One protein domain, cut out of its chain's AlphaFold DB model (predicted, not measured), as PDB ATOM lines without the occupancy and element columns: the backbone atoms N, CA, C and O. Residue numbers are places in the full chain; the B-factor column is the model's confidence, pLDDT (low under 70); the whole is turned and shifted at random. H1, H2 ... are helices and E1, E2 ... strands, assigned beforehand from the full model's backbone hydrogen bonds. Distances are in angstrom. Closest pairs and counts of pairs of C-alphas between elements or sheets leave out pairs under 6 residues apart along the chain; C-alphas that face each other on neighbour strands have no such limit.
ATOM      1  N   LYS A   3     246.046 162.238 181.045       97.50
ATOM      2  CA  LYS A   3     247.051 163.302 181.133       97.50
ATOM      3  C   LYS A   3     246.349 164.655 181.051       97.50
ATOM      4  O   LYS A   3     245.402 164.811 180.280       97.50
ATOM      5  N   ILE A   4     246.819 165.603 181.852       97.69
ATOM      6  CA  ILE A   4     246.318 166.975 181.909       97.69
ATOM      7  C   ILE A   4     247.534 167.890 181.923       97.69
ATOM      8  O   ILE A   4     248.510 167.587 182.609       97.69
ATOM      9  N   ALA A   5     247.476 168.979 181.171       98.38
ATOM     10  CA  ALA A   5     248.506 170.005 181.181       98.38
ATOM     11  C   ALA A   5     247.884 171.380 180.966       98.38
ATOM     12  O   ALA A   5     246.892 171.505 180.248       98.38
ATOM     13  N   THR A   6     248.483 172.398 181.572       98.62
ATOM     14  CA  THR A   6     247.975 173.770 181.554       98.62
ATOM     15  C   THR A   6     249.052 174.715 181.046       98.62
ATOM     16  O   THR A   6     250.221 174.568 181.393       98.62
ATOM     17  N   GLY A   7     248.647 175.689 180.241       98.56
ATOM     18  CA  GLY A   7     249.444 176.853 179.881       98.56
ATOM     19  C   GLY A   7     248.704 178.139 180.226       98.56
ATOM     20  O   GLY A   7     247.480 178.132 180.378       98.56
ATOM     21  N   HIS A   8     249.459 179.219 180.396       98.50
ATOM     22  CA  HIS A   8     248.959 180.507 180.868       98.50
ATOM     23  C   HIS A   8     249.781 181.625 180.224       98.50
ATOM     24  O   HIS A   8     250.999 181.608 180.371       98.50
ATOM     25  N   SER A   9     249.142 182.556 179.520       98.31
ATOM     26  CA  SER A   9     249.811 183.720 178.924       98.31
ATOM     27  C   SER A   9     249.134 185.016 179.364       98.31
ATOM     28  O   SER A   9     247.909 185.090 179.358       98.31
ATOM     29  N   GLU A  10     249.949 186.013 179.713       96.38
ATOM     30  CA  GLU A  10     249.559 187.407 179.987       96.38
ATOM     31  C   GLU A  10     249.861 188.343 178.801       96.38
ATOM     32  O   GLU A  10     249.890 189.564 178.959       96.38
ATOM     33  N   ASP A  11     250.150 187.795 177.613       97.12
ATOM     34  CA  ASP A  11     250.355 188.625 176.427       97.12
ATOM     35  C   ASP A  11     249.032 189.337 176.065       97.12
ATOM     36  O   ASP A  11     247.981 188.695 175.996       97.12
ATOM     37  N   PRO A  12     249.044 190.662 175.845       94.00
ATOM     38  CA  PRO A  12     247.821 191.418 175.582       94.00
ATOM     39  C   PRO A  12     247.223 191.146 174.192       94.00
ATOM     40  O   PRO A  12     246.068 191.491 173.939       94.00
ATOM     41  N   GLU A  13     247.991 190.583 173.257       97.06
ATOM     42  CA  GLU A  13     247.526 190.289 171.907       97.06
ATOM     43  C   GLU A  13     247.053 188.837 171.813       97.06
ATOM     44  O   GLU A  13     247.845 187.900 171.873       97.06
ATOM     45  N   THR A  14     245.756 188.633 171.569       96.94
ATOM     46  CA  THR A  14     245.142 187.293 171.452       96.94
ATOM     47  C   THR A  14     245.889 186.355 170.497       96.94
ATOM     48  O   THR A  14     246.078 185.172 170.812       96.94
ATOM     49  N   HIS A  15     246.348 186.882 169.357       97.12
ATOM     50  CA  HIS A  15     247.129 186.156 168.355       97.12
ATOM     51  C   HIS A  15     248.472 185.623 168.893       97.12
ATOM     52  O   HIS A  15     248.998 184.647 168.361       97.12
ATOM     53  N   SER A  16     249.031 186.231 169.939       97.81
ATOM     54  CA  SER A  16     250.273 185.805 170.601       97.81
ATOM     55  C   SER A  16     249.982 184.998 171.869       97.81
ATOM     56  O   SER A  16     250.538 183.910 172.047       97.81
ATOM     57  N   ALA A  17     249.035 185.464 172.686       98.19
ATOM     58  CA  ALA A  17     248.667 184.849 173.955       98.19
ATOM     59  C   ALA A  17     248.112 183.431 173.797       98.19
ATOM     60  O   ALA A  17     248.484 182.508 174.527       98.19
ATOM     61  N   THR A  18     247.229 183.234 172.809       98.56
ATOM     62  CA  THR A  18     246.565 181.941 172.607       98.56
ATOM     63  C   THR A  18     247.560 180.862 172.173       98.56
ATOM     64  O   THR A  18     247.579 179.804 172.809       98.56
ATOM     65  N   PRO A  19     248.419 181.069 171.146       98.62
ATOM     66  CA  PRO A  19     249.447 180.090 170.807       98.62
ATOM     67  C   PRO A  19     250.442 179.846 171.937       98.62
ATOM     68  O   PRO A  19     250.806 178.695 172.150       98.62
ATOM     69  N   GLU A  20     250.844 180.881 172.679       98.56
ATOM     70  CA  GLU A  20     251.774 180.748 173.806       98.56
ATOM     71  C   GLU A  20     251.197 179.845 174.913       98.56
ATOM     72  O   GLU A  20     251.823 178.849 175.299       98.56
ATOM     73  N   ALA A  21     249.977 180.132 175.384       98.69
ATOM     74  CA  ALA A  21     249.286 179.295 176.364       98.69
ATOM     75  C   ALA A  21     249.060 177.869 175.830       98.69
ATOM     76  O   ALA A  21     249.254 176.882 176.546       98.69
ATOM     77  N   LEU A  22     248.696 177.736 174.554       98.62
ATOM     78  CA  LEU A  22     248.464 176.436 173.933       98.62
ATOM     79  C   LEU A  22     249.760 175.623 173.803       98.62
ATOM     80  O   LEU A  22     249.754 174.431 174.102       98.62
ATOM     81  N   ASP A  23     250.872 176.234 173.397       98.56
ATOM     82  CA  ASP A  23     252.179 175.580 173.272       98.56
ATOM     83  C   ASP A  23     252.692 175.076 174.620       98.56
ATOM     84  O   ASP A  23     253.163 173.937 174.706       98.56
ATOM     85  N   MET A  24     252.534 175.870 175.681       98.38
ATOM     86  CA  MET A  24     252.845 175.436 177.044       98.38
ATOM     87  C   MET A  24     252.038 174.198 177.450       98.38
ATOM     88  O   MET A  24     252.611 173.203 177.905       98.38
ATOM     89  N   ALA A  25     250.718 174.222 177.238       98.50
ATOM     90  CA  ALA A  25     249.858 173.090 177.569       98.50
ATOM     91  C   ALA A  25     250.206 171.842 176.733       98.50
ATOM     92  O   ALA A  25     250.282 170.733 177.262       98.50
ATOM     93  N   VAL A  26     250.474 172.005 175.434       98.50
ATOM     94  CA  VAL A  26     250.865 170.905 174.537       98.50
ATOM     95  C   VAL A  26     252.193 170.284 174.966       98.50
ATOM     96  O   VAL A  26     252.307 169.056 174.996       98.50
ATOM     97  N   ALA A  27     253.182 171.098 175.341       98.00
ATOM     98  CA  ALA A  27     254.459 170.604 175.846       98.00
ATOM     99  C   ALA A  27     254.272 169.748 177.111       98.00
ATOM    100  O   ALA A  27     254.876 168.678 177.226       98.00
ATOM    101  N   GLY A  28     253.380 170.161 178.019       97.38
ATOM    102  CA  GLY A  28     253.076 169.426 179.250       97.38
ATOM    103  C   GLY A  28     252.357 168.084 179.046       97.38
ATOM    104  O   GLY A  28     252.421 167.219 179.920       97.38
ATOM    105  N   LEU A  29     251.711 167.852 177.895       97.38
ATOM    106  CA  LEU A  29     251.082 166.559 177.591       97.38
ATOM    107  C   LEU A  29     252.079 165.457 177.214       97.38
ATOM    108  O   LEU A  29     251.694 164.280 177.179       97.38
ATOM    109  N   ASP A  30     253.345 165.806 176.955       94.94
ATOM    110  CA  ASP A  30     254.422 164.852 176.669       94.94
ATOM    111  C   ASP A  30     254.003 163.851 175.571       94.94
ATOM    112  O   ASP A  30     253.845 162.643 175.785       94.94
ATOM    113  N   GLY A  31     253.670 164.411 174.402       95.62
ATOM    114  CA  GLY A  31     253.298 163.682 173.187       95.62
ATOM    115  C   GLY A  31     251.884 163.088 173.155       95.62
ATOM    116  O   GLY A  31     251.487 162.553 172.119       95.62
ATOM    117  N   ALA A  32     251.106 163.168 174.240       97.81
ATOM    118  CA  ALA A  32     249.713 162.724 174.214       97.81
ATOM    119  C   ALA A  32     248.839 163.685 173.395       97.81
ATOM    120  O   ALA A  32     248.975 164.902 173.492       97.81
ATOM    121  N   VAL A  33     247.929 163.130 172.592       97.00
ATOM    122  CA  VAL A  33     247.049 163.920 171.721       97.00
ATOM    123  C   VAL A  33     245.904 164.515 172.551       97.00
ATOM    124  O   VAL A  33     245.139 163.736 173.128       97.00
ATOM    125  N   PRO A  34     245.745 165.850 172.596       98.25
ATOM    126  CA  PRO A  34     244.613 166.486 173.260       98.25
ATOM    127  C   PRO A  34     243.279 165.991 172.697       98.25
ATOM    128  O   PRO A  34     243.117 165.834 171.485       98.25
ATOM    129  N   LYS A  35     242.317 165.756 173.586       98.50
ATOM    130  CA  LYS A  35     240.928 165.392 173.268       98.50
ATOM    131  C   LYS A  35     239.932 166.446 173.730       98.50
ATOM    132  O   LYS A  35     238.879 166.577 173.116       98.50
ATOM    133  N   ALA A  36     240.285 167.218 174.753       98.88
ATOM    134  CA  ALA A  36     239.500 168.356 175.193       98.88
ATOM    135  C   ALA A  36     240.372 169.528 175.645       98.88
ATOM    136  O   ALA A  36     241.519 169.329 176.053       98.88
ATOM    137  N   ALA A  37     239.798 170.728 175.587       98.81
ATOM    138  CA  ALA A  37     240.364 171.960 176.116       98.81
ATOM    139  C   ALA A  37     239.355 172.649 177.043       98.81
ATOM    140  O   ALA A  37     238.195 172.825 176.675       98.81
ATOM    141  N   LEU A  38     239.812 173.053 178.227       98.81
ATOM    142  CA  LEU A  38     239.113 173.980 179.111       98.81
ATOM    143  C   LEU A  38     239.845 175.321 179.073       98.81
ATOM    144  O   LEU A  38     241.040 175.363 179.368       98.81
ATOM    145  N   VAL A  39     239.135 176.384 178.706       98.50
ATOM    146  CA  VAL A  39     239.719 177.713 178.490       98.50
ATOM    147  C   VAL A  39     239.091 178.740 179.430       98.50
ATOM    148  O   VAL A  39     237.868 178.846 179.510       98.50
ATOM    149  N   PHE A  40     239.929 179.511 180.112       98.38
ATOM    150  CA  PHE A  40     239.529 180.720 180.831       98.38
ATOM    151  C   PHE A  40     240.250 181.906 180.202       98.38
ATOM    152  O   PHE A  40     241.446 181.806 179.927       98.38
ATOM    153  N   ALA A  41     239.521 182.980 179.921       97.94
ATOM    154  CA  ALA A  41     240.061 184.136 179.219       97.94
ATOM    155  C   ALA A  41     239.563 185.445 179.831       97.94
ATOM    156  O   ALA A  41     238.375 185.580 180.145       97.94
ATOM    157  N   GLY A  42     240.452 186.430 179.919       96.94
ATOM    158  CA  GLY A  42     240.071 187.811 180.178       96.94
ATOM    159  C   GLY A  42     239.054 188.317 179.146       96.94
ATOM    160  O   GLY A  42     238.985 187.856 178.005       96.94
ATOM    161  N   ILE A  43     238.221 189.281 179.540       94.50
ATOM    162  CA  ILE A  43     237.137 189.769 178.671       94.50
ATOM    163  C   ILE A  43     237.593 190.584 177.463       94.50
ATOM    164  O   ILE A  43     236.811 190.743 176.526       94.50
ATOM    165  N   ASP A  44     238.816 191.108 177.488       93.19
ATOM    166  CA  ASP A  44     239.366 191.905 176.392       93.19
ATOM    167  C   ASP A  44     240.089 191.025 175.340       93.19
ATOM    168  O   ASP A  44     240.509 191.525 174.296       93.19
ATOM    169  N   THR A  45     240.167 189.702 175.555       96.69
ATOM    170  CA  THR A  45     240.609 188.725 174.548       96.69
ATOM    171  C   THR A  45     239.628 188.669 173.368       96.69
ATOM    172  O   THR A  45     238.409 188.602 173.553       96.69
ATOM    173  N   ASP A  46     240.134 188.610 172.131       97.88
ATOM    174  CA  ASP A  46     239.308 188.313 170.954       97.88
ATOM    175  C   ASP A  46     238.910 186.834 170.980       97.88
ATOM    176  O   ASP A  46     239.593 185.939 170.483       97.88
ATOM    177  N   LEU A  47     237.758 186.570 171.584       97.75
ATOM    178  CA  LEU A  47     237.259 185.218 171.804       97.75
ATOM    179  C   LEU A  47     237.125 184.416 170.499       97.75
ATOM    180  O   LEU A  47     237.315 183.199 170.510       97.75
ATOM    181  N   ARG A  48     236.808 185.072 169.371       98.19
ATOM    182  CA  ARG A  48     236.666 184.395 168.070       98.19
ATOM    183  C   ARG A  48     238.021 183.976 167.530       98.19
ATOM    184  O   ARG A  48     238.151 182.845 167.066       98.19
ATOM    185  N   GLU A  49     239.008 184.864 167.599       98.50
ATOM    186  CA  GLU A  49     240.380 184.546 167.205       98.50
ATOM    187  C   GLU A  49     240.960 183.435 168.087       98.50
ATOM    188  O   GLU A  49     241.478 182.449 167.565       98.50
ATOM    189  N   MET A  50     240.780 183.526 169.407       98.62
ATOM    190  CA  MET A  50     241.217 182.503 170.361       98.62
ATOM    191  C   MET A  50     240.636 181.120 170.026       98.62
ATOM    192  O   MET A  50     241.378 180.140 169.913       98.62
ATOM    193  N   VAL A  51     239.312 181.026 169.833       98.56
ATOM    194  CA  VAL A  51     238.659 179.767 169.439       98.56
ATOM    195  C   VAL A  51     239.204 179.281 168.095       98.56
ATOM    196  O   VAL A  51     239.567 178.110 167.990       98.56
ATOM    197  N   SER A  52     239.343 180.162 167.098       98.31
ATOM    198  CA  SER A  52     239.892 179.800 165.783       98.31
ATOM    199  C   SER A  52     241.288 179.193 165.897       98.31
ATOM    200  O   SER A  52     241.513 178.105 165.380       98.31
ATOM    201  N   ILE A  53     242.202 179.830 166.634       98.56
ATOM    202  CA  ILE A  53     243.584 179.358 166.815       98.56
ATOM    203  C   ILE A  53     243.618 177.944 167.410       98.56
ATOM    204  O   ILE A  53     244.367 177.080 166.943       98.56
ATOM    205  N   ILE A  54     242.798 177.681 168.434       98.56
ATOM    206  CA  ILE A  54     242.751 176.363 169.078       98.56
ATOM    207  C   ILE A  54     242.187 175.313 168.111       98.56
ATOM    208  O   ILE A  54     242.736 174.211 168.004       98.56
ATOM    209  N   ARG A  55     241.114 175.652 167.389       97.50
ATOM    210  CA  ARG A  55     240.419 174.746 166.463       97.50
ATOM    211  C   ARG A  55     241.229 174.474 165.195       97.50
ATOM    212  O   ARG A  55     241.234 173.339 164.729       97.50
ATOM    213  N   ASP A  56     241.989 175.445 164.697       98.00
ATOM    214  CA  ASP A  56     242.891 175.272 163.553       98.00
ATOM    215  C   ASP A  56     243.994 174.251 163.859       98.00
ATOM    216  O   ASP A  56     244.368 173.441 163.005       98.00
ATOM    217  N   ARG A  57     244.496 174.238 165.101       97.75
ATOM    218  CA  ARG A  57     245.499 173.259 165.541       97.75
ATOM    219  C   ARG A  57     244.890 171.901 165.886       97.75
ATOM    220  O   ARG A  57     245.511 170.872 165.612       97.75
ATOM    221  N   TYR A  58     243.698 171.890 166.483       97.81
ATOM    222  CA  TYR A  58     242.997 170.677 166.898       97.81
ATOM    223  C   TYR A  58     241.518 170.689 166.458       97.81
ATOM    224  O   TYR A  58     240.634 170.936 167.280       97.81
ATOM    225  N   PRO A  59     241.218 170.343 165.191       97.25
ATOM    226  CA  PRO A  59     239.863 170.451 164.629       97.25
ATOM    227  C   PRO A  59     238.798 169.563 165.280       97.25
ATOM    228  O   PRO A  59     237.605 169.825 165.147       97.25
ATOM    229  N   ASP A  60     239.204 168.521 166.002       96.19
ATOM    230  CA  ASP A  60     238.296 167.569 166.656       96.19
ATOM    231  C   ASP A  60     238.290 167.710 168.189       96.19
ATOM    232  O   ASP A  60     237.737 166.858 168.884       96.19
ATOM    233  N   ILE A  61     238.933 168.746 168.745       98.19
ATOM    234  CA  ILE A  61     238.983 168.939 170.199       98.19
ATOM    235  C   ILE A  61     237.621 169.374 170.741       98.19
ATOM    236  O   ILE A  61     236.997 170.290 170.203       98.19
ATOM    237  N   GLU A  62     237.180 168.752 171.832       98.69
ATOM    238  CA  GLU A  62     236.010 169.210 172.578       98.69
ATOM    239  C   GLU A  62     236.427 170.397 173.460       98.69
ATOM    240  O   GLU A  62     237.203 170.250 174.405       98.69
ATOM    241  N   LEU A  63     235.962 171.596 173.115       98.75
ATOM    242  CA  LEU A  63     236.372 172.842 173.760       98.75
ATOM    243  C   LEU A  63     235.239 173.373 174.634       98.75
ATOM    244  O   LEU A  63     234.124 173.566 174.154       98.75
ATOM    245  N   SER A  64     235.526 173.659 175.902       98.69
ATOM    246  CA  SER A  64     234.634 174.440 176.760       98.69
ATOM    247  C   SER A  64     235.385 175.542 177.482       98.69
ATOM    248  O   SER A  64     236.603 175.490 177.625       98.69
ATOM    249  N   GLY A  65     234.658 176.509 178.020       98.25
ATOM    250  CA  GLY A  65     235.266 177.542 178.838       98.25
ATOM    251  C   GLY A  65     234.368 178.742 179.039       98.25
ATOM    252  O   GLY A  65     233.189 178.719 178.674       98.25
ATOM    253  N   CYS A  66     234.936 179.792 179.609       98.50
ATOM    254  CA  CYS A  66     234.249 181.061 179.776       98.50
ATOM    255  C   CYS A  66     235.208 182.235 179.961       98.50
ATOM    256  O   CYS A  66     236.409 182.058 180.162       98.50
ATOM    257  N   THR A  67     234.644 183.438 179.902       98.19
ATOM    258  CA  THR A  67     235.328 184.645 180.352       98.19
ATOM    259  C   THR A  67     235.408 184.721 181.871       98.19
ATOM    260  O   THR A  67     234.529 184.210 182.575       98.19
ATOM    261  N   THR A  68     236.439 185.390 182.370       96.00
ATOM    262  CA  THR A  68     236.772 185.490 183.796       96.00
ATOM    263  C   THR A  68     237.070 186.932 184.229       96.00
ATOM    264  O   THR A  68     236.958 187.879 183.451       96.00
ATOM    265  N   ASP A  69     237.342 187.094 185.524       91.81
ATOM    266  CA  ASP A  69     237.719 188.346 186.192       91.81
ATOM    267  C   ASP A  69     238.976 188.068 187.031       91.81
ATOM    268  O   ASP A  69     238.955 188.081 188.264       91.81
ATOM    269  N   GLY A  70     240.025 187.626 186.331       92.62
ATOM    270  CA  GLY A  70     241.247 187.079 186.903       92.62
ATOM    271  C   GLY A  70     241.375 185.581 186.640       92.62
ATOM    272  O   GLY A  70     240.446 184.792 186.850       92.62
ATOM    273  N   GLU A  71     242.563 185.179 186.207       95.56
ATOM    274  CA  GLU A  71     242.882 183.814 185.836       95.56
ATOM    275  C   GLU A  71     243.998 183.273 186.735       95.56
ATOM    276  O   GLU A  71     244.988 183.936 187.044       95.56
ATOM    277  N   LEU A  72     243.830 182.035 187.196       94.44
ATOM    278  CA  LEU A  72     244.753 181.391 188.124       94.44
ATOM    279  C   LEU A  72     245.173 180.032 187.579       94.44
ATOM    280  O   LEU A  72     244.332 179.184 187.273       94.44
ATOM    281  N   SER A  73     246.478 179.781 187.533       95.81
ATOM    282  CA  SER A  73     247.013 178.457 187.220       95.81
ATOM    283  C   SER A  73     248.281 178.145 188.010       95.81
ATOM    284  O   SER A  73     248.932 179.033 188.556       95.81
ATOM    285  N   GLU A  74     248.654 176.865 188.061       92.88
ATOM    286  CA  GLU A  74     249.912 176.431 188.682       92.88
ATOM    287  C   GLU A  74     251.139 177.036 187.983       92.88
ATOM    288  O   GLU A  74     252.126 177.358 188.639       92.88
ATOM    289  N   VAL A  75     251.069 177.210 186.659       93.75
ATOM    290  CA  VAL A  75     252.210 177.641 185.840       93.75
ATOM    291  C   VAL A  75     252.412 179.156 185.835       93.75
ATOM    292  O   VAL A  75     253.555 179.599 185.781       93.75
ATOM    293  N   GLY A  76     251.332 179.942 185.911       90.31
ATOM    294  CA  GLY A  76     251.404 181.410 185.852       90.31
ATOM    295  C   GLY A  76     251.022 182.129 187.145       90.31
ATOM    296  O   GLY A  76     251.185 183.338 187.236       90.31
ATOM    297  N   GLY A  77     250.529 181.420 188.165       94.56
ATOM    298  CA  GLY A  77     249.963 182.069 189.346       94.56
ATOM    299  C   GLY A  77     248.674 182.821 189.008       94.56
ATOM    300  O   GLY A  77     247.944 182.407 188.106       94.56
ATOM    301  N   PHE A  78     248.378 183.863 189.787       94.62
ATOM    302  CA  PHE A  78     247.238 184.755 189.565       94.62
ATOM    303  C   PHE A  78     247.650 185.885 188.623       94.62
ATOM    304  O   PHE A  78     248.584 186.621 188.951       94.62
ATOM    305  N   LEU A  79     246.938 186.013 187.510       94.62
ATOM    306  CA  LEU A  79     247.086 187.072 186.520       94.62
ATOM    307  C   LEU A  79     245.707 187.650 186.178       94.62
ATOM    308  O   LEU A  79     244.672 187.051 186.469       94.62
ATOM    309  N   GLU A  80     245.713 188.834 185.585       93.50
ATOM    310  CA  GLU A  80     244.533 189.501 185.035       93.50
ATOM    311  C   GLU A  80     244.759 189.702 183.533       93.50
ATOM    312  O   GLU A  80     245.906 189.725 183.082       93.50
ATOM    313  N   ASP A  81     243.676 189.851 182.768       93.62
ATOM    314  CA  ASP A  81     243.714 190.068 181.313       93.62
ATOM    315  C   ASP A  81     244.508 188.991 180.552       93.62
ATOM    316  O   ASP A  81     245.221 189.269 179.591       93.62
ATOM    317  N   SER A  82     244.375 187.740 180.990       96.94
ATOM    318  CA  SER A  82     245.217 186.629 180.551       96.94
ATOM    319  C   SER A  82     244.401 185.458 179.996       96.94
ATOM    320  O   SER A  82     243.170 185.415 180.082       96.94
ATOM    321  N   VAL A  83     245.086 184.495 179.371       98.31
ATOM    322  CA  VAL A  83     244.476 183.287 178.796       98.31
ATOM    323  C   VAL A  83     245.074 182.043 179.441       98.31
ATOM    324  O   VAL A  83     246.277 181.790 179.348       98.31
ATOM    325  N   VAL A  84     244.219 181.216 180.045       98.62
ATOM    326  CA  VAL A  84     244.567 179.898 180.590       98.62
ATOM    327  C   VAL A  84     243.936 178.808 179.739       98.62
ATOM    328  O   VAL A  84     242.716 178.741 179.594       98.62
ATOM    329  N   ILE A  85     244.761 177.890 179.236       98.69
ATOM    330  CA  ILE A  85     244.313 176.721 178.470       98.69
ATOM    331  C   ILE A  85     244.748 175.462 179.205       98.69
ATOM    332  O   ILE A  85     245.937 175.221 179.396       98.69
ATOM    333  N   THR A  86     243.784 174.625 179.583       98.69
ATOM    334  CA  THR A  86     244.032 173.286 180.126       98.69
ATOM    335  C   THR A  86     243.619 172.232 179.112       98.69
ATOM    336  O   THR A  86     242.457 172.165 178.717       98.69
ATOM    337  N   LEU A  87     244.562 171.389 178.702       98.81
ATOM    338  CA  LEU A  87     244.331 170.297 177.766       98.81
ATOM    339  C   LEU A  87     244.194 168.969 178.501       98.81
ATOM    340  O   LEU A  87     244.951 168.670 179.423       98.81
ATOM    341  N   PHE A  88     243.272 168.139 178.025       98.69
ATOM    342  CA  PHE A  88     243.034 166.796 178.535       98.69
ATOM    343  C   PHE A  88     243.288 165.769 177.437       98.69
ATOM    344  O   PHE A  88     242.809 165.918 176.313       98.69
ATOM    345  N   ALA A  89     244.000 164.695 177.767       98.50
ATOM    346  CA  ALA A  89     244.250 163.574 176.871       98.50
ATOM    347  C   ALA A  89     244.017 162.248 177.603       98.50
ATOM    348  O   ALA A  89     244.480 162.051 178.726       98.50
ATOM    349  N   SER A  90     243.296 161.319 176.979       97.94
ATOM    350  CA  SER A  90     243.076 159.978 177.522       97.94
ATOM    351  C   SER A  90     242.596 159.024 176.432       97.94
ATOM    352  O   SER A  90     241.860 159.426 175.538       97.94
ATOM    353  N   ASP A  91     242.963 157.748 176.555       96.44
ATOM    354  CA  ASP A  91     242.432 156.663 175.712       96.44
ATOM    355  C   ASP A  91     241.218 155.962 176.347       96.44
ATOM    356  O   ASP A  91     240.563 155.134 175.720       96.44
ATOM    357  N   VAL A  92     240.946 156.234 177.631       97.31
ATOM    358  CA  VAL A  92     239.926 155.514 178.420       97.31
ATOM    359  C   VAL A  92     238.832 156.422 178.963       97.31
ATOM    360  O   VAL A  92     237.733 155.932 179.217       97.31
ATOM    361  N   VAL A  93     239.103 157.721 179.095       98.31
ATOM    362  CA  VAL A  93     238.120 158.739 179.482       98.31
ATOM    363  C   VAL A  93     237.708 159.497 178.230       98.31
ATOM    364  O   VAL A  93     238.578 159.980 177.509       98.31
ATOM    365  N   ASP A  94     236.407 159.586 177.995       98.62
ATOM    366  CA  ASP A  94     235.844 160.444 176.960       98.62
ATOM    367  C   ASP A  94     235.554 161.813 177.564       98.62
ATOM    368  O   ASP A  94     235.138 161.918 178.720       98.62
ATOM    369  N   PHE A  95     235.766 162.852 176.767       98.69
ATOM    370  CA  PHE A  95     235.444 164.226 177.117       98.69
ATOM    371  C   PHE A  95     234.391 164.696 176.139       98.69
ATOM    372  O   PHE A  95     234.586 164.560 174.932       98.69
ATOM    373  N   THR A  96     233.278 165.212 176.638       98.88
ATOM    374  CA  THR A  96     232.206 165.706 175.779       98.88
ATOM    375  C   THR A  96     231.673 167.017 176.319       98.88
ATOM    376  O   THR A  96     231.404 167.141 177.513       98.88
ATOM    377  N   VAL A  97     231.519 168.007 175.443       98.81
ATOM    378  CA  VAL A  97     230.979 169.319 175.791       98.81
ATOM    379  C   VAL A  97     229.567 169.496 175.258       98.81
ATOM    380  O   VAL A  97     229.196 168.966 174.202       98.81
ATOM    381  N   GLY A  98     228.766 170.242 176.003       98.81
ATOM    382  CA  GLY A  98     227.406 170.581 175.625       98.81
ATOM    383  C   GLY A  98     227.011 171.944 176.157       98.81
ATOM    384  O   GLY A  98     227.524 172.399 177.180       98.81
ATOM    385  N   VAL A  99     226.082 172.583 175.452       98.81
ATOM    386  CA  VAL A  99     225.595 173.925 175.758       98.81
ATOM    387  C   VAL A  99     224.074 173.944 175.820       98.81
ATOM    388  O   VAL A  99     223.393 173.274 175.043       98.81
ATOM    389  N   GLY A 100     223.537 174.729 176.747       98.69
ATOM    390  CA  GLY A 100     222.136 175.127 176.761       98.69
ATOM    391  C   GLY A 100     222.025 176.622 176.998       98.69
ATOM    392  O   GLY A 100     222.714 177.169 177.855       98.69
ATOM    393  N   VAL A 101     221.177 177.281 176.215       98.25
ATOM    394  CA  VAL A 101     221.011 178.743 176.198       98.25
ATOM    395  C   VAL A 101     219.712 179.153 176.892       98.25
ATOM    396  O   VAL A 101     218.813 178.331 177.067       98.25
ATOM    397  N   GLY A 102     219.595 180.427 177.261       97.69
ATOM    398  CA  GLY A 102     218.430 180.950 177.976       97.69
ATOM    399  C   GLY A 102     218.438 180.585 179.462       97.69
ATOM    400  O   GLY A 102     217.403 180.230 180.029       97.69
ATOM    401  N   ALA A 103     219.622 180.577 180.078       97.12
ATOM    402  CA  ALA A 103     219.800 180.185 181.474       97.12
ATOM    403  C   ALA A 103     219.172 181.188 182.461       97.12
ATOM    404  O   ALA A 103     218.665 180.774 183.503       97.12
ATOM    405  N   ALA A 104     219.137 182.472 182.103       94.81
ATOM    406  CA  ALA A 104     218.500 183.545 182.852       94.81
ATOM    407  C   ALA A 104     216.986 183.327 182.972       94.81
ATOM    408  O   ALA A 104     216.396 183.506 184.037       94.81
ATOM    409  N   GLU A 105     216.357 182.896 181.880       96.56
ATOM    410  CA  GLU A 105     214.915 182.710 181.784       96.56
ATOM    411  C   GLU A 105     214.473 181.334 182.286       96.56
ATOM    412  O   GLU A 105     213.441 181.213 182.951       96.56
ATOM    413  N   ASN A 106     215.222 180.281 181.945       97.50
ATOM    414  CA  ASN A 106     214.877 178.907 182.285       97.50
ATOM    415  C   ASN A 106     216.127 178.053 182.578       97.50
ATOM    416  O   ASN A 106     216.523 177.212 181.758       97.50
ATOM    417  N   PRO A 107     216.727 178.200 183.774       97.00
ATOM    418  CA  PRO A 107     217.962 177.501 184.130       97.00
ATOM    419  C   PRO A 107     217.803 175.974 184.114       97.00
ATOM    420  O   PRO A 107     218.720 175.257 183.710       97.00
ATOM    421  N   LEU A 108     216.627 175.451 184.481       98.00
ATOM    422  CA  LEU A 108     216.345 174.012 184.447       98.00
ATOM    423  C   LEU A 108     216.390 173.457 183.015       98.00
ATOM    424  O   LEU A 108     216.927 172.377 182.779       98.00
ATOM    425  N   GLN A 109     215.843 174.196 182.049       98.56
ATOM    426  CA  GLN A 109     215.880 173.787 180.648       98.56
ATOM    427  C   GLN A 109     217.287 173.907 180.060       98.56
ATOM    428  O   GLN A 109     217.742 172.966 179.409       98.56
ATOM    429  N   ALA A 110     217.980 175.024 180.299       98.69
ATOM    430  CA  ALA A 110     219.332 175.244 179.790       98.69
ATOM    431  C   ALA A 110     220.301 174.155 180.286       98.69
ATOM    432  O   ALA A 110     221.024 173.537 179.507       98.69
ATOM    433  N   THR A 111     220.256 173.828 181.576       98.75
ATOM    434  CA  THR A 111     221.094 172.766 182.159       98.75
ATOM    435  C   THR A 111     220.759 171.379 181.609       98.75
ATOM    436  O   THR A 111     221.670 170.624 181.265       98.75
ATOM    437  N   ALA A 112     219.473 171.048 181.445       98.81
ATOM    438  CA  ALA A 112     219.054 169.789 180.833       98.81
ATOM    439  C   ALA A 112     219.535 169.660 179.377       98.81
ATOM    440  O   ALA A 112     219.991 168.590 178.977       98.81
ATOM    441  N   GLN A 113     219.478 170.745 178.596       98.81
ATOM    442  CA  GLN A 113     219.983 170.783 177.221       98.81
ATOM    443  C   GLN A 113     221.500 170.586 177.164       98.81
ATOM    444  O   GLN A 113     221.962 169.715 176.425       98.81
ATOM    445  N   ALA A 114     222.257 171.324 177.982       98.88
ATOM    446  CA  ALA A 114     223.713 171.219 178.043       98.88
ATOM    447  C   ALA A 114     224.157 169.785 178.368       98.88
ATOM    448  O   ALA A 114     224.974 169.192 177.662       98.88
ATOM    449  N   VAL A 115     223.549 169.187 179.399       98.88
ATOM    450  CA  VAL A 115     223.851 167.817 179.823       98.88
ATOM    451  C   VAL A 115     223.425 166.792 178.774       98.88
ATOM    452  O   VAL A 115     224.189 165.871 178.497       98.88
ATOM    453  N   ALA A 116     222.244 166.931 178.165       98.81
ATOM    454  CA  ALA A 116     221.787 166.013 177.121       98.81
ATOM    455  C   ALA A 116     222.702 166.050 175.887       98.81
ATOM    456  O   ALA A 116     223.043 164.997 175.351       98.81
ATOM    457  N   MET A 117     223.142 167.244 175.476       98.75
ATOM    458  CA  MET A 117     224.072 167.422 174.361       98.75
ATOM    459  C   MET A 117     225.423 166.752 174.637       98.75
ATOM    460  O   MET A 117     225.912 166.012 173.786       98.75
ATOM    461  N   ALA A 118     226.006 166.958 175.822       98.75
ATOM    462  CA  ALA A 118     227.271 166.326 176.193       98.75
ATOM    463  C   ALA A 118     227.135 164.798 176.336       98.75
ATOM    464  O   ALA A 118     227.958 164.045 175.814       98.75
ATOM    465  N   ARG A 119     226.077 164.315 177.003       98.25
ATOM    466  CA  ARG A 119     225.824 162.873 177.185       98.25
ATOM    467  C   ARG A 119     225.593 162.151 175.861       98.25
ATOM    468  O   ARG A 119     226.036 161.025 175.717       98.25
ATOM    469  N   GLY A 120     224.942 162.790 174.889       98.31
ATOM    470  CA  GLY A 120     224.636 162.180 173.590       98.31
ATOM    471  C   GLY A 120     225.851 161.878 172.704       98.31
ATOM    472  O   GLY A 120     225.683 161.266 171.653       98.31
ATOM    473  N   LYS A 121     227.058 162.308 173.096       98.31
ATOM    474  CA  LYS A 121     228.305 162.136 172.333       98.31
ATOM    475  C   LYS A 121     229.152 160.929 172.770       98.31
ATOM    476  O   LYS A 121     230.182 160.668 172.158       98.31
ATOM    477  N   THR A 122     228.762 160.208 173.822       98.31
ATOM    478  CA  THR A 122     229.488 159.025 174.315       98.31
ATOM    479  C   THR A 122     228.525 158.008 174.924       98.31
ATOM    480  O   THR A 122     227.517 158.377 175.518       98.31
ATOM    481  N   ASP A 123     228.866 156.725 174.815       97.75
ATOM    482  CA  ASP A 123     228.150 155.628 175.475       97.75
ATOM    483  C   ASP A 123     228.723 155.300 176.869       97.75
ATOM    484  O   ASP A 123     228.241 154.391 177.547       97.75
ATOM    485  N   LYS A 124     229.784 155.996 177.307       98.25
ATOM    486  CA  LYS A 124     230.378 155.801 178.636       98.25
ATOM    487  C   LYS A 124     229.606 156.576 179.699       98.25
ATOM    488  O   LYS A 124     229.191 157.715 179.485       98.25
ATOM    489  N   ASP A 125     229.523 155.998 180.892       97.50
ATOM    490  CA  ASP A 125     228.939 156.677 182.045       97.50
ATOM    491  C   ASP A 125     229.803 157.879 182.473       97.50
ATOM    492  O   ASP A 125     231.018 157.724 182.660       97.50
ATOM    493  N   PRO A 126     229.212 159.076 182.653       97.69
ATOM    494  CA  PRO A 126     229.935 160.231 183.158       97.69
ATOM    495  C   PRO A 126     230.283 160.046 184.630       97.69
ATOM    496  O   PRO A 126     229.482 159.549 185.421       97.69
ATOM    497  N   ALA A 127     231.478 160.493 184.993       97.88
ATOM    498  CA  ALA A 127     232.032 160.398 186.336       97.88
ATOM    499  C   ALA A 127     232.306 161.770 186.968       97.88
ATOM    500  O   ALA A 127     232.424 161.848 188.186       97.88
ATOM    501  N   LEU A 128     232.422 162.834 186.166       98.44
ATOM    502  CA  LEU A 128     232.629 164.212 186.621       98.44
ATOM    503  C   LEU A 128     232.022 165.197 185.615       98.44
ATOM    504  O   LEU A 128     232.088 164.967 184.408       98.44
ATOM    505  N   CYS A 129     231.457 166.293 186.118       98.62
ATOM    506  CA  CYS A 129     230.994 167.424 185.319       98.62
ATOM    507  C   CYS A 129     231.798 168.670 185.695       98.62
ATOM    508  O   CYS A 129     231.831 169.046 186.868       98.62
ATOM    509  N   ILE A 130     232.422 169.307 184.707       98.62
ATOM    510  CA  ILE A 130     232.991 170.650 184.830       98.62
ATOM    511  C   ILE A 130     231.994 171.614 184.188       98.62
ATOM    512  O   ILE A 130     231.743 171.527 182.989       98.62
ATOM    513  N   ALA A 131     231.399 172.503 184.977       98.50
ATOM    514  CA  ALA A 131     230.391 173.450 184.525       98.50
ATOM    515  C   ALA A 131     230.949 174.878 184.484       98.50
ATOM    516  O   ALA A 131     231.536 175.356 185.456       98.50
ATOM    517  N   THR A 132     230.693 175.572 183.379       98.25
ATOM    518  CA  THR A 132     230.985 176.998 183.185       98.25
ATOM    519  C   THR A 132     229.684 177.728 182.839       98.25
ATOM    520  O   THR A 132     229.400 177.977 181.662       98.25
ATOM    521  N   PRO A 133     228.812 177.974 183.835       97.88
ATOM    522  CA  PRO A 133     227.556 178.681 183.625       97.88
ATOM    523  C   PRO A 133     227.742 180.191 183.461       97.88
ATOM    524  O   PRO A 133     228.759 180.751 183.861       97.88
ATOM    525  N   GLU A 134     226.727 180.863 182.928       95.00
ATOM    526  CA  GLU A 134     226.592 182.316 183.032       95.00
ATOM    527  C   GLU A 134     226.519 182.765 184.503       95.00
ATOM    528  O   GLU A 134     226.023 182.029 185.363       95.00
ATOM    529  N   GLY A 135     227.073 183.945 184.793       92.94
ATOM    530  CA  GLY A 135     227.276 184.432 186.161       92.94
ATOM    531  C   GLY A 135     226.514 185.695 186.557       92.94
ATOM    532  O   GLY A 135     226.800 186.234 187.623       92.94
ATOM    533  N   ILE A 136     225.583 186.199 185.737       90.75
ATOM    534  CA  ILE A 136     224.914 187.498 185.969       90.75
ATOM    535  C   ILE A 136     223.386 187.367 186.020       90.75
ATOM    536  O   ILE A 136     222.743 187.962 186.883       90.75
ATOM    537  N   GLY A 137     222.791 186.652 185.066       86.06
ATOM    538  CA  GLY A 137     221.367 186.716 184.740       86.06
ATOM    539  C   GLY A 137     220.452 185.943 185.687       86.06
ATOM    540  O   GLY A 137     219.282 186.302 185.823       86.06
ATOM    541  N   THR A 138     220.958 184.911 186.365       85.31
ATOM    542  CA  THR A 138     220.166 184.091 187.291       85.31
ATOM    543  C   THR A 138     220.903 183.727 188.569       85.31
ATOM    544  O   THR A 138     222.120 183.845 188.698       85.31
ATOM    545  N   ASN A 139     220.139 183.231 189.540       88.56
ATOM    546  CA  ASN A 139     220.708 182.658 190.746       88.56
ATOM    547  C   ASN A 139     221.392 181.324 190.409       88.56
ATOM    548  O   ASN A 139     220.742 180.374 189.962       88.56
ATOM    549  N   ILE A 140     222.690 181.234 190.702       90.25
ATOM    550  CA  ILE A 140     223.515 180.049 190.450       90.25
ATOM    551  C   ILE A 140     222.954 178.774 191.099       90.25
ATOM    552  O   ILE A 140     223.157 177.675 190.585       90.25
ATOM    553  N   GLN A 141     222.189 178.902 192.191       90.25
ATOM    554  CA  GLN A 141     221.529 177.771 192.835       90.25
ATOM    555  C   GLN A 141     220.525 177.090 191.897       90.25
ATOM    556  O   GLN A 141     220.468 175.865 191.873       90.25
ATOM    557  N   PHE A 142     219.783 177.844 191.078       94.75
ATOM    558  CA  PHE A 142     218.835 177.258 190.123       94.75
ATOM    559  C   PHE A 142     219.545 176.514 188.989       94.75
ATOM    560  O   PHE A 142     219.052 175.488 188.519       94.75
ATOM    561  N   ILE A 143     220.721 176.993 188.580       97.12
ATOM    562  CA  ILE A 143     221.587 176.281 187.636       97.12
ATOM    563  C   ILE A 143     222.094 174.983 188.273       97.12
ATOM    564  O   ILE A 143     222.005 173.918 187.665       97.12
ATOM    565  N   LEU A 144     222.577 175.032 189.514       95.81
ATOM    566  CA  LEU A 144     223.061 173.846 190.216       95.81
ATOM    567  C   LEU A 144     221.949 172.807 190.436       95.81
ATOM    568  O   LEU A 144     222.183 171.612 190.255       95.81
ATOM    569  N   ASP A 145     220.741 173.250 190.780       96.19
ATOM    570  CA  ASP A 145     219.565 172.386 190.914       96.19
ATOM    571  C   ASP A 145     219.205 171.727 189.577       96.19
ATOM    572  O   ASP A 145     218.925 170.528 189.536       96.19
ATOM    573  N   GLY A 146     219.279 172.474 188.474       98.25
ATOM    574  CA  GLY A 146     219.063 171.943 187.131       98.25
ATOM    575  C   GLY A 146     220.116 170.914 186.705       98.25
ATOM    576  O   GLY A 146     219.771 169.832 186.225       98.25
ATOM    577  N   LEU A 147     221.399 171.183 186.973       98.56
ATOM    578  CA  LEU A 147     222.482 170.223 186.736       98.56
ATOM    579  C   LEU A 147     222.299 168.948 187.569       98.56
ATOM    580  O   LEU A 147     222.439 167.849 187.036       98.56
ATOM    581  N   ARG A 148     221.928 169.068 188.849       98.12
ATOM    582  CA  ARG A 148     221.621 167.922 189.723       98.12
ATOM    583  C   ARG A 148     220.396 167.143 189.260       98.12
ATOM    584  O   ARG A 148     220.396 165.918 189.338       98.12
ATOM    585  N   ALA A 149     219.369 167.816 188.748       98.31
ATOM    586  CA  ALA A 149     218.210 167.148 188.164       98.31
ATOM    587  C   ALA A 149     218.593 166.337 186.912       98.31
ATOM    588  O   ALA A 149     218.080 165.237 186.717       98.31
ATOM    589  N   ALA A 150     219.516 166.849 186.091       98.38
ATOM    590  CA  ALA A 150     219.960 166.201 184.857       98.38
ATOM    591  C   ALA A 150     221.049 165.124 185.056       98.38
ATOM    592  O   ALA A 150     221.131 164.178 184.271       98.38
ATOM    593  N   LEU A 151     221.906 165.254 186.075       98.25
ATOM    594  CA  LEU A 151     223.052 164.365 186.314       98.25
ATOM    595  C   LEU A 151     222.850 163.395 187.488       98.25
ATOM    596  O   LEU A 151     223.488 162.344 187.514       98.25
ATOM    597  N   GLY A 152     221.972 163.735 188.432       97.69
ATOM    598  CA  GLY A 152     221.795 163.059 189.715       97.69
ATOM    599  C   GLY A 152     222.124 163.982 190.894       97.69
ATOM    600  O   GLY A 152     223.041 164.797 190.822       97.69
ATOM    601  N   ALA A 153     221.382 163.844 191.998       94.50
ATOM    602  CA  ALA A 153     221.454 164.756 193.150       94.50
ATOM    603  C   ALA A 153     222.857 164.865 193.778       94.50
ATOM    604  O   ALA A 153     223.292 165.959 194.136       94.50
ATOM    605  N   GLU A 154     223.566 163.738 193.847       93.75
ATOM    606  CA  GLU A 154     224.909 163.610 194.429       93.75
ATOM    607  C   GLU A 154     226.010 163.556 193.354       93.75
ATOM    608  O   GLU A 154     227.141 163.162 193.636       93.75
ATOM    609  N   PHE A 155     225.687 163.886 192.099       96.44
ATOM    610  CA  PHE A 155     226.670 163.828 191.024       96.44
ATOM    611  C   PHE A 155     227.758 164.899 191.236       96.44
ATOM    612  O   PHE A 155     227.427 166.056 191.513       96.44
ATOM    613  N   PRO A 156     229.048 164.555 191.094       96.62
ATOM    614  CA  PRO A 156     230.148 165.496 191.278       96.62
ATOM    615  C   PRO A 156     230.149 166.560 190.174       96.62
ATOM    616  O   PRO A 156     230.349 166.271 188.990       96.62
ATOM    617  N   ILE A 157     229.934 167.808 190.585       97.50
ATOM    618  CA  ILE A 157     229.938 168.994 189.726       97.50
ATOM    619  C   ILE A 157     230.982 169.960 190.284       97.50
ATOM    620  O   ILE A 157     230.929 170.324 191.458       97.50
ATOM    621  N   VAL A 158     231.923 170.363 189.440       96.44
ATOM    622  CA  VAL A 158     232.949 171.374 189.733       96.44
ATOM    623  C   VAL A 158     232.918 172.460 188.660       96.44
ATOM    624  O   VAL A 158     232.258 172.296 187.637       96.44
ATOM    625  N   GLY A 159     233.637 173.558 188.875       94.50
ATOM    626  CA  GLY A 159     233.763 174.650 187.910       94.50
ATOM    627  C   GLY A 159     233.511 176.011 188.548       94.50
ATOM    628  O   GLY A 159     233.682 176.173 189.756       94.50
ATOM    629  N   GLY A 160     233.110 176.980 187.731       92.75
ATOM    630  CA  GLY A 160     232.907 178.364 188.147       92.75
ATOM    631  C   GLY A 160     232.081 179.128 187.121       92.75
ATOM    632  O   GLY A 160     232.130 178.824 185.930       92.75
ATOM    633  N   ALA A 161     231.285 180.085 187.596       95.50
ATOM    634  CA  ALA A 161     230.500 180.935 186.718       95.50
ATOM    635  C   ALA A 161     231.407 181.899 185.945       95.50
ATOM    636  O   ALA A 161     232.420 182.365 186.465       95.50
ATOM    637  N   ALA A 162     231.025 182.187 184.707       97.12
ATOM    638  CA  ALA A 162     231.671 183.187 183.881       97.12
ATOM    639  C   ALA A 162     231.559 184.578 184.518       97.12
ATOM    640  O   ALA A 162     230.568 184.879 185.187       97.12
ATOM    641  N   ALA A 163     232.541 185.435 184.263       95.44
ATOM    642  CA  ALA A 163     232.588 186.795 184.782       95.44
ATOM    643  C   ALA A 163     232.885 187.812 183.672       95.44
ATOM    644  O   ALA A 163     233.221 187.439 182.541       95.44
ATOM    645  N   ASP A 164     232.687 189.094 183.998       94.62
ATOM    646  CA  ASP A 164     232.873 190.213 183.075       94.62
ATOM    647  C   ASP A 164     233.576 191.439 183.684       94.62
ATOM    648  O   ASP A 164     233.220 192.578 183.386       94.62
ATOM    649  N   GLN A 165     234.576 191.217 184.544       90.81
ATOM    650  CA  GLN A 165     235.314 192.278 185.253       90.81
ATOM    651  C   GLN A 165     234.422 193.294 185.961       90.81
ATOM    652  O   GLN A 165     234.583 194.511 185.827       90.81
ATOM    653  N   LEU A 166     233.421 192.792 186.688       87.81
ATOM    654  CA  LEU A 166     232.466 193.611 187.439       87.81
ATOM    655  C   LEU A 166     231.707 194.638 186.578       87.81
ATOM    656  O   LEU A 166     231.147 195.598 187.117       87.81
ATOM    657  N   ARG A 167     231.669 194.465 185.248       90.94
ATOM    658  CA  ARG A 167     230.886 195.328 184.352       90.94
ATOM    659  C   ARG A 167     229.391 195.030 184.509       90.94
ATOM    660  O   ARG A 167     228.581 195.938 184.334       90.94
ATOM    661  N   PHE A 168     229.025 193.804 184.902       88.75
ATOM    662  CA  PHE A 168     227.646 193.341 185.099       88.75
ATOM    663  C   PHE A 168     226.755 193.565 183.866       88.75
ATOM    664  O   PHE A 168     225.577 193.910 183.967       88.75
ATOM    665  N   THR A 169     227.339 193.388 182.685       92.31
ATOM    666  CA  THR A 169     226.702 193.597 181.384       92.31
ATOM    667  C   THR A 169     226.419 192.285 180.669       92.31
ATOM    668  O   THR A 169     225.289 192.058 180.241       92.31
ATOM    669  N   GLN A 170     227.430 191.429 180.522       92.31
ATOM    670  CA  GLN A 170     227.337 190.191 179.758       92.31
ATOM    671  C   GLN A 170     228.566 189.322 180.022       92.31
ATOM    672  O   GLN A 170     229.692 189.795 179.950       92.31
ATOM    673  N   THR A 171     228.348 188.024 180.216       96.06
ATOM    674  CA  THR A 171     229.418 187.016 180.265       96.06
ATOM    675  C   THR A 171     229.447 186.196 178.982       96.06
ATOM    676  O   THR A 171     228.415 186.072 178.310       96.06
ATOM    677  N   SER A 172     230.593 185.598 178.655       97.94
ATOM    678  CA  SER A 172     230.703 184.688 177.511       97.94
ATOM    679  C   SER A 172     231.126 183.291 177.952       97.94
ATOM    680  O   SER A 172     231.958 183.125 178.843       97.94
ATOM    681  N   GLN A 173     230.546 182.279 177.321       98.38
ATOM    682  CA  GLN A 173     230.911 180.874 177.456       98.38
ATOM    683  C   GLN A 173     231.316 180.327 176.085       98.38
ATOM    684  O   GLN A 173     230.794 180.756 175.053       98.38
ATOM    685  N   PHE A 174     232.228 179.363 176.071       97.81
ATOM    686  CA  PHE A 174     232.744 178.737 174.853       97.81
ATOM    687  C   PHE A 174     232.255 177.295 174.798       97.81
ATOM    688  O   PHE A 174     232.371 176.580 175.790       97.81
ATOM    689  N   CYS A 175     231.726 176.858 173.659       98.38
ATOM    690  CA  CYS A 175     231.374 175.464 173.412       98.38
ATOM    691  C   CYS A 175     231.740 175.102 171.972       98.38
ATOM    692  O   CYS A 175     230.997 175.403 171.037       98.38
ATOM    693  N   ASN A 176     232.868 174.417 171.795       98.00
ATOM    694  CA  ASN A 176     233.472 174.141 170.495       98.00
ATOM    695  C   ASN A 176     233.683 175.436 169.696       98.00
ATOM    696  O   ASN A 176     234.447 176.292 170.128       98.00
ATOM    697  N   ASP A 177     233.014 175.573 168.553       96.69
ATOM    698  CA  ASP A 177     233.130 176.728 167.658       96.69
ATOM    699  C   ASP A 177     232.223 177.904 168.077       96.69
ATOM    700  O   ASP A 177     232.306 178.997 167.515       96.69
ATOM    701  N   GLU A 178     231.338 177.691 169.056       97.50
ATOM    702  CA  GLU A 178     230.329 178.662 169.467       97.50
ATOM    703  C   GLU A 178     230.789 179.476 170.680       97.50
ATOM    704  O   GLU A 178     231.225 178.932 171.700       97.50
ATOM    705  N   ILE A 179     230.609 180.795 170.586       98.19
ATOM    706  CA  ILE A 179     230.737 181.733 171.703       98.19
ATOM    707  C   ILE A 179     229.336 182.232 172.012       98.19
ATOM    708  O   ILE A 179     228.703 182.899 171.191       98.19
ATOM    709  N   VAL A 180     228.852 181.878 173.193       97.88
ATOM    710  CA  VAL A 180     227.479 182.129 173.621       97.88
ATOM    711  C   VAL A 180     227.463 182.968 174.890       97.88
ATOM    712  O   VAL A 180     228.435 183.019 175.636       97.88
ATOM    713  N   SER A 181     226.325 183.595 175.147       97.38
ATOM    714  CA  SER A 181     226.024 184.272 176.406       97.38
ATOM    715  C   SER A 181     224.680 183.778 176.919       97.38
ATOM    716  O   SER A 181     223.909 183.183 176.161       97.38
ATOM    717  N   ASN A 182     224.380 184.052 178.193       97.19
ATOM    718  CA  ASN A 182     223.153 183.575 178.834       97.19
ATOM    719  C   ASN A 182     223.008 182.042 178.688       97.19
ATOM    720  O   ASN A 182     221.971 181.520 178.268       97.19
ATOM    721  N   ALA A 183     224.097 181.319 178.952       98.19
ATOM    722  CA  ALA A 183     224.188 179.896 178.685       98.19
ATOM    723  C   ALA A 183     224.851 179.128 179.826       98.19
ATOM    724  O   ALA A 183     225.592 179.668 180.644       98.19
ATOM    725  N   VAL A 184     224.598 177.824 179.851       98.56
ATOM    726  CA  VAL A 184     225.347 176.859 180.646       98.56
ATOM    727  C   VAL A 184     226.130 175.983 179.691       98.56
ATOM    728  O   VAL A 184     225.535 175.305 178.853       98.56
ATOM    729  N   VAL A 185     227.453 175.979 179.838       98.81
ATOM    730  CA  VAL A 185     228.317 175.002 179.178       98.81
ATOM    731  C   VAL A 185     228.786 173.981 180.205       98.81
ATOM    732  O   VAL A 185     229.110 174.323 181.343       98.81
ATOM    733  N   VAL A 186     228.795 172.711 179.809       98.88
ATOM    734  CA  VAL A 186     229.324 171.608 180.614       98.88
ATOM    735  C   VAL A 186     230.326 170.804 179.804       98.88
ATOM    736  O   VAL A 186     230.108 170.566 178.620       98.88
ATOM    737  N   MET A 187     231.377 170.332 180.467       98.88
ATOM    738  CA  MET A 187     232.242 169.256 180.002       98.88
ATOM    739  C   MET A 187     232.023 168.038 180.899       98.88
ATOM    740  O   MET A 187     232.236 168.096 182.112       98.88
ATOM    741  N   LEU A 188     231.603 166.923 180.308       98.81
ATOM    742  CA  LEU A 188     231.500 165.642 180.991       98.81
ATOM    743  C   LEU A 188     232.758 164.820 180.744       98.81
ATOM    744  O   LEU A 188     233.218 164.696 179.611       98.81
ATOM    745  N   LEU A 189     233.293 164.247 181.820       98.69
ATOM    746  CA  LEU A 189     234.360 163.258 181.768       98.69
ATOM    747  C   LEU A 189     233.740 161.886 182.036       98.69
ATOM    748  O   LEU A 189     233.272 161.631 183.151       98.69
ATOM    749  N   SER A 190     233.746 161.011 181.033       98.62
ATOM    750  CA  SER A 190     233.061 159.714 181.066       98.62
ATOM    751  C   SER A 190     234.016 158.533 180.970       98.62
ATOM    752  O   SER A 190     234.917 158.511 180.135       98.62
ATOM    753  N   GLY A 191     233.815 157.515 181.807       97.75
ATOM    754  CA  GLY A 191     234.682 156.337 181.899       97.75
ATOM    755  C   GLY A 191     235.298 156.133 183.291       97.75
ATOM    756  O   GLY A 191     234.813 156.690 184.275       97.75
TER     757      GLY A 191
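AT A GLANCE: This is residues 3 to 191 of the 256 residues of an uncharacterized protein of Rhodobacteraceae bacterium SC52 (UniProt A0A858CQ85). Four layers are stacked: two sheets lie face to face in the middle, H1 and H2 cover the outside of the six-stranded sheet, and H3 and H4 cover the outside of the four-stranded one. A small hairpin, E4 and E5, sits near E1 and E6. The printed part has 189 residues, with four named helices and twelve named strands in the order E1 H1 E2 H2 E3 E4 E5 E6 E7 H3 E8 H4 E9 E10 E11 E12. Both large sheets are mixed, in the orders E1 E6 E2 E3 E10 E11 and E7 E12 E8 E9. The class is mixed, helices and strands; the whole is compact, with a radius of gyration of the C-alphas of 15.4 A and spans of 41 by 40 by 26 A.

IN THESE COORDINATES: E1, residues 3 to 9, begins at C-alpha 3 (247.051, 163.302, 181.133). H1, 14 to 28, is 21.0 A long; E2 is 36 to 41, H2 47 to 57, E3 62 to 67, E4 71 to 73, E5 77 to 79 and E6 83 to 89. E7, 94 to 101, is 23.6 A long; H3, 107 to 119, is 18.0 A; E8 is 126 to 133, H4 140 to 151, E9 157 to 159, E10 173 to 175 and E11 178 to 180. E12, 183 to 190, is 22.2 A long and ends at C-alpha 190 (233.061, 159.714, 181.066).

HOW THE PARTS SIT: The two large sheets form a sandwich, two sheets face to face, their facing parts 8.6 A centre to centre and their strands at 30 degrees. Between E3 and E12 the closest C-alphas, of Ser 64 and Met 187, are 6.6 A apart. E1 and E6 are antiparallel, with N 5 and O 87 within hydrogen-bond range at 3.1 A; E2 and E3 are parallel, with N 39 and O 64 at 2.9 A. E7 and E12 are antiparallel, with N 96 and O 188 at 3.0 A; E8 and E9 are parallel, with N 131 and O 158 at 2.8 A. H1 and H2 are on the same face of the larger sheet at heights of 6.7 A and 9.6 A, and H3 and H4 on the same face of the smaller at 6.6 A and 8.9 A: two layers each, helices on one face of a sheet. H1 and H2 touch, closest at the C-alphas of Thr 18 and Met 50, 5.8 A; H3 and H4 touch at those of Leu 108 and Gly 146, 4.3 A. E2, H2, E3 and E8, H4, E9 are strand-helix-strand units, parallel neighbours joined through a helix; E1, H1, E2 and E7, H3, E8 are split ones, with E6 and E12 between their strands; the four crossovers are right-handed. Between E4 and E6 the closest C-alphas, of Glu 71 and Val 84, are 6.8 A apart. Every O i to N i+4 pair is within range in H2, H3 and H4, and 10 of 11 in H1.

THE WHOLE: The C-alphas farthest apart, of Gly 31 and Glu 105, are 43.7 A apart. The printed part has no cut. The link E9 to E10, residues 160 to 172, is long. Mean pLDDT of the printed part is 96.9, and no printed residue is under 70.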